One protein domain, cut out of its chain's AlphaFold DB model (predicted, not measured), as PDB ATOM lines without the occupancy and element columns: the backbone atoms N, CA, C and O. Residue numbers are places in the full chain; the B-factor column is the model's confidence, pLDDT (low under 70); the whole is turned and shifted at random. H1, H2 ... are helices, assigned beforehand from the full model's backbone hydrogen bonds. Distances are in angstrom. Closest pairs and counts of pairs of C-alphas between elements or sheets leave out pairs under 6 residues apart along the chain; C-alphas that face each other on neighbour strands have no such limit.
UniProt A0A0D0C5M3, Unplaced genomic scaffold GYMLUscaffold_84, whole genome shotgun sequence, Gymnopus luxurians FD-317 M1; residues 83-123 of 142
ATOM      1  N   PRO A  83     169.825  61.888 161.373       84.94
ATOM      2  CA  PRO A  83     170.336  61.759 162.732       84.94
ATOM      3  C   PRO A  83     171.870  61.743 162.802       84.94
ATOM      4  O   PRO A  83     172.419  61.921 163.892       84.94
ATOM      5  N   MET A  84     172.581  61.548 161.681       87.88
ATOM      6  CA  MET A  84     174.044  61.534 161.662       87.88
ATOM      7  C   MET A  84     174.629  62.895 162.043       87.88
ATOM      8  O   MET A  84     175.648  62.943 162.726       87.88
ATOM      9  N   PHE A  85     173.976  64.002 161.674       84.00
ATOM     10  CA  PHE A  85     174.475  65.362 161.929       84.00
ATOM     11  C   PHE A  85     174.132  65.901 163.328       84.00
ATOM     12  O   PHE A  85     174.483  67.033 163.672       84.00
ATOM     13  N   GLY A  86     173.518  65.066 164.171       76.12
ATOM     14  CA  GLY A  86     173.227  65.360 165.569       76.12
ATOM     15  C   GLY A  86     171.847  65.984 165.805       76.12
ATOM     16  O   GLY A  86     171.100  66.260 164.871       76.12
ATOM     17  N   PRO A  87     171.470  66.197 167.079       77.69
ATOM     18  CA  PRO A  87     170.125  66.629 167.439       77.69
ATOM     19  C   PRO A  87     169.783  68.015 166.875       77.69
ATOM     20  O   PRO A  87     170.577  68.955 166.944       77.69
ATOM     21  N   CYS A  88     168.546  68.159 166.399       73.75
ATOM     22  CA  CYS A  88     168.040  69.398 165.799       73.75
ATOM     23  C   CYS A  88     167.485  70.424 166.794       73.75
ATOM     24  O   CYS A  88     166.879  71.412 166.388       73.75
ATOM     25  N   VAL A  89     167.702  70.221 168.095       74.00
ATOM     26  CA  VAL A  89     167.098  71.038 169.154       74.00
ATOM     27  C   VAL A  89     168.113  72.037 169.714       74.00
ATOM     28  O   VAL A  89     169.211  71.653 170.104       74.00
ATOM     29  N   GLY A  90     167.717  73.313 169.795       76.50
ATOM     30  CA  GLY A  90     168.429  74.351 170.555       76.50
ATOM     31  C   GLY A  90     169.673  74.958 169.897       76.50
ATOM     32  O   GLY A  90     170.414  75.656 170.579       76.50
ATOM     33  N   LEU A  91     169.912  74.706 168.608       80.19
ATOM     34  CA  LEU A  91     171.023  75.284 167.843       80.19
ATOM     35  C   LEU A  91     170.532  75.762 166.479       80.19
ATOM     36  O   LEU A  91     169.653  75.126 165.883       80.19
ATOM     37  N   GLU A  92     171.126  76.844 165.974       86.81
ATOM     38  CA  GLU A  92     170.863  77.304 164.617       86.81
ATOM     39  C   GLU A  92     171.290  76.232 163.601       86.81
ATOM     40  O   GLU A  92     172.195  75.421 163.831       86.81
ATOM     41  N   ARG A  93     170.623  76.205 162.443       90.38
ATOM     42  CA  ARG A  93     170.891  75.193 161.409       90.38
ATOM     43  C   ARG A  93     172.334  75.289 160.876       90.38
ATOM     44  O   ARG A  93     172.924  74.259 160.554       90.38
ATOM     45  N   LEU A  94     172.928  76.492 160.862       91.62
ATOM     46  CA  LEU A  94     174.339  76.719 160.510       91.62
ATOM     47  C   LEU A  94     175.310  76.159 161.554       91.62
ATOM     48  O   LEU A  94     176.272  75.490 161.177       91.62
ATOM     49  N   ASP A  95     175.030  76.340 162.844       89.31
ATOM     50  CA  ASP A  95     175.852  75.777 163.920       89.31
ATOM     51  C   ASP A  95     175.876  74.248 163.867       89.31
ATOM     52  O   ASP A  95     176.916  73.618 164.071       89.31
ATOM     53  N   ARG A  96     174.735  73.629 163.545       90.38
ATOM     54  CA  ARG A  96     174.652  72.174 163.368       90.38
ATOM     55  C   ARG A  96     175.507  71.692 162.203       90.38
ATOM     56  O   ARG A  96     176.238  70.714 162.354       90.38
ATOM     57  N   TRP A  97     175.457  72.399 161.073       93.44
ATOM     58  CA  TRP A  97     176.317  72.111 159.925       93.44
ATOM     59  C   TRP A  97     177.799  72.217 160.304       93.44
ATOM     60  O   TRP A  97     178.571  71.305 160.016       93.44
ATOM     61  N   GLN A  98     178.189  73.277 161.021       92.19
ATOM     62  CA  GLN A  98     179.574  73.481 161.447       92.19
ATOM     63  C   GLN A  98     180.054  72.362 162.379       92.19
ATOM     64  O   GLN A  98     181.133  71.817 162.171       92.19
ATOM     65  N   ARG A  99     179.231  71.939 163.344       91.06
ATOM     66  CA  ARG A  99     179.562  70.805 164.221       91.06
ATOM     67  C   ARG A  99     179.751  69.506 163.445       91.06
ATOM     68  O   ARG A  99     180.704  68.782 163.711       91.06
ATOM     69  N   ALA A 100     178.862  69.199 162.502       92.25
ATOM     70  CA  ALA A 100     178.998  68.013 161.659       92.25
ATOM     71  C   ALA A 100     180.292  68.049 160.828       92.25
ATOM     72  O   ALA A 100     180.970  67.030 160.691       92.25
ATOM     73  N   PHE A 101     180.661  69.228 160.321       93.06
ATOM     74  CA  PHE A 101     181.923  69.444 159.621       93.06
ATOM     75  C   PHE A 101     183.133  69.230 160.542       93.06
ATOM     76  O   PHE A 101     184.043  68.482 160.186       93.06
ATOM     77  N   ASP A 102     183.114  69.801 161.746       92.00
ATOM     78  CA  ASP A 102     184.188  69.666 162.740       92.00
ATOM     79  C   ASP A 102     184.353  68.216 163.229       92.00
ATOM     80  O   ASP A 102     185.461  67.778 163.542       92.00
ATOM     81  N   LEU A 103     183.258  67.448 163.252       90.88
ATOM     82  CA  LEU A 103     183.250  66.011 163.539       90.88
ATOM     83  C   LEU A 103     183.712  65.147 162.351       90.88
ATOM     84  O   LEU A 103     183.823  63.930 162.494       90.88
ATOM     85  N   GLY A 104     183.981  65.742 161.186       92.94
ATOM     86  CA  GLY A 104     184.408  65.018 159.989       92.94
ATOM     87  C   GLY A 104     183.301  64.182 159.340       92.94
ATOM     88  O   GLY A 104     183.604  63.253 158.593       92.94
ATOM     89  N   LEU A 105     182.028  64.502 159.597       91.31
ATOM     90  CA  LEU A 105     180.868  63.794 159.035       91.31
ATOM     91  C   LEU A 105     180.560  64.187 157.583       91.31
ATOM     92  O   LEU A 105     179.625  63.658 156.995       91.31
ATOM     93  N   ASN A 106     181.349  65.099 157.005       93.00
ATOM     94  CA  ASN A 106     181.217  65.588 155.630       93.00
ATOM     95  C   ASN A 106     179.779  66.031 155.283       93.00
ATOM     96  O   ASN A 106     179.199  65.514 154.325       93.00
ATOM     97  N   PRO A 107     179.182  66.971 156.042       93.56
ATOM     98  CA  PRO A 107     177.853  67.470 155.716       93.56
ATOM     99  C   PRO A 107     177.839  68.123 154.316       93.56
ATOM    100  O   PRO A 107     178.851  68.704 153.903       93.56
ATOM    101  N   PRO A 108     176.714  68.080 153.577       95.00
ATOM    102  CA  PRO A 108     176.673  68.566 152.198       95.00
ATOM    103  C   PRO A 108     176.936  70.079 152.093       95.00
ATOM    104  O   PRO A 108     176.370  70.877 152.842       95.00
ATOM    105  N   GLN A 109     177.792  70.495 151.157       94.56
ATOM    106  CA  GLN A 109     178.225  71.895 151.018       94.56
ATOM    107  C   GLN A 109     177.101  72.832 150.538       94.56
ATOM    108  O   GLN A 109     177.018  73.973 150.989       94.56
ATOM    109  N   ASN A 110     176.189  72.340 149.696       94.12
ATOM    110  CA  ASN A 110     174.999  73.072 149.249       94.12
ATOM    111  C   ASN A 110     174.120  73.529 150.426       94.12
ATOM    112  O   ASN A 110     173.547  74.614 150.381       94.12
ATOM    113  N   ILE A 111     174.056  72.750 151.512       93.75
ATOM    114  CA  ILE A 111     173.328  73.138 152.728       93.75
ATOM    115  C   ILE A 111     173.949  74.390 153.349       93.75
ATOM    116  O   ILE A 111     173.227  75.323 153.695       93.75
ATOM    117  N   ARG A 112     175.282  74.459 153.440       94.88
ATOM    118  CA  ARG A 112     175.985  75.645 153.948       94.88
ATOM    119  C   ARG A 112     175.720  76.876 153.092       94.88
ATOM    120  O   ARG A 112     175.510  77.952 153.637       94.88
ATOM    121  N   GLU A 113     175.742  76.723 151.774       93.31
ATOM    122  CA  GLU A 113     175.493  77.824 150.838       93.31
ATOM    123  C   GLU A 113     174.076  78.379 151.007       93.31
ATOM    124  O   GLU A 113     173.905  79.584 151.185       93.31
ATOM    125  N   ILE A 114     173.071  77.498 151.070       92.00
ATOM    126  CA  ILE A 114     171.683  77.886 151.349       92.00
ATOM    127  C   ILE A 114     171.595  78.607 152.703       92.00
ATOM    128  O   ILE A 114     170.972  79.660 152.806       92.00
ATOM    129  N   LEU A 115     172.252  78.086 153.742       91.44
ATOM    130  CA  LEU A 115     172.249  78.682 155.081       91.44
ATOM    131  C   LEU A 115     172.902  80.062 155.142       91.44
ATOM    132  O   LEU A 115     172.433  80.920 155.883       91.44
ATOM    133  N   GLN A 116     173.962  80.293 154.372       88.88
ATOM    134  CA  GLN A 116     174.605  81.602 154.288       88.88
ATOM    135  C   GLN A 116     173.701  82.641 153.626       88.88
ATOM    136  O   GLN A 116     173.683  83.788 154.069       88.88
ATOM    137  N   ILE A 117     172.924  82.236 152.618       86.31
ATOM    138  CA  ILE A 117     171.925  83.096 151.974       86.31
ATOM    139  C   ILE A 117     170.846  83.496 152.990       86.31
ATOM    140  O   ILE A 117     170.553  84.680 153.130       86.31
ATOM    141  N   VAL A 118     170.320  82.529 153.751       82.50
ATOM    142  CA  VAL A 118     169.290  82.784 154.777       82.50
ATOM    143  C   VAL A 118     169.829  83.639 155.915       82.50
ATOM    144  O   VAL A 118     169.185  84.598 156.314       82.50
ATOM    145  N   ASN A 119     171.021  83.341 156.435       76.81
ATOM    146  CA  ASN A 119     171.587  84.090 157.557       76.81
ATOM    147  C   ASN A 119     171.945  85.538 157.182       76.81
ATOM    148  O   ASN A 119     171.853  86.440 158.010       76.81
ATOM    149  N   ALA A 120     172.319  85.782 155.922       66.38
ATOM    150  CA  ALA A 120     172.504  87.139 155.415       66.38
ATOM    151  C   ALA A 120     171.192  87.952 155.405       66.38
ATOM    152  O   ALA A 120     171.234  89.178 155.511       66.38
ATOM    153  N   GLU A 121     170.041  87.281 155.305       57.78
ATOM    154  CA  GLU A 121     168.697  87.867 155.394       57.78
ATOM    155  C   GLU A 121     168.184  87.934 156.851       57.78
ATOM    156  O   GLU A 121     167.473  88.866 157.228       57.78
ATOM    157  N   GLU A 122     168.597  86.990 157.705       53.97
ATOM    158  CA  GLU A 122     168.148  86.821 159.094       53.97
ATOM    159  C   GLU A 122     168.816  87.749 160.130       53.97
ATOM    160  O   GLU A 122     168.562  87.592 161.325       53.97
ATOM    161  N   SER A 123     169.579  88.771 159.715       51.78
ATOM    162  CA  SER A 123     169.998  89.879 160.596       51.78
ATOM    163  C   SER A 123     168.771  90.699 161.030       51.78
ATOM    164  O   SER A 123     168.475  91.779 160.522       51.78
TER     165      SER A 123
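What this domain is: This is residues 83 to 123 of the 142 residues of an uncharacterized protein of Gymnopus luxurians FD-317 M1 (UniProt A0A0D0C5M3). Two helices make a helical hairpin shaped like a lopsided V: the first part of the shorter helix, H1, packs on part of the longer one, H2, and the two spread toward the link that joins them. Before H1, residues 83 to 92 form an arch with no named element, which returns to the beginning of H1. The printed part has 41 residues with two named helices, H1 then H2, and no named strand; its class is all helix. It is compact, with a radius of gyration of the C-alphas of 10.2 A, and its C-alphas span 27 by 22 by 14 A.

Where its parts are: H2, the longest helix, holds residues 109 to 121 and measures 19.1 A from C-alpha 109 at (178.225, 71.895, 151.018) to C-alpha 121 at (168.697, 87.867, 155.394). H1 holds residues 93 to 102 and measures 14.5 A from first to last C-alpha, beginning with C-alpha 93 at (170.891, 75.193, 161.409).

How they stand to each other: H2 touches H1 with residues 111 to 116 alone. The closest C-alphas of the two are those of Leu 94 and Leu 115, 6.1 A apart. Their lines stand at a tilt of 38 degrees, only just steep, and they run opposite ways. H1 and H2 form a helical hairpin, with their centres 12.1 A apart. In both H1 and H2, every O i to N i+4 pair is within hydrogen-bond range.

The domain as a whole: The two C-alphas farthest apart are those of Gly 104 and Ser 123, at 28.7 A. The printed part has no cut, and the link from H1 to H2, six residues, is short. The mean pLDDT of the printed part is 85.2, and residues 120 to 123 are under 70, where the model's confidence is low.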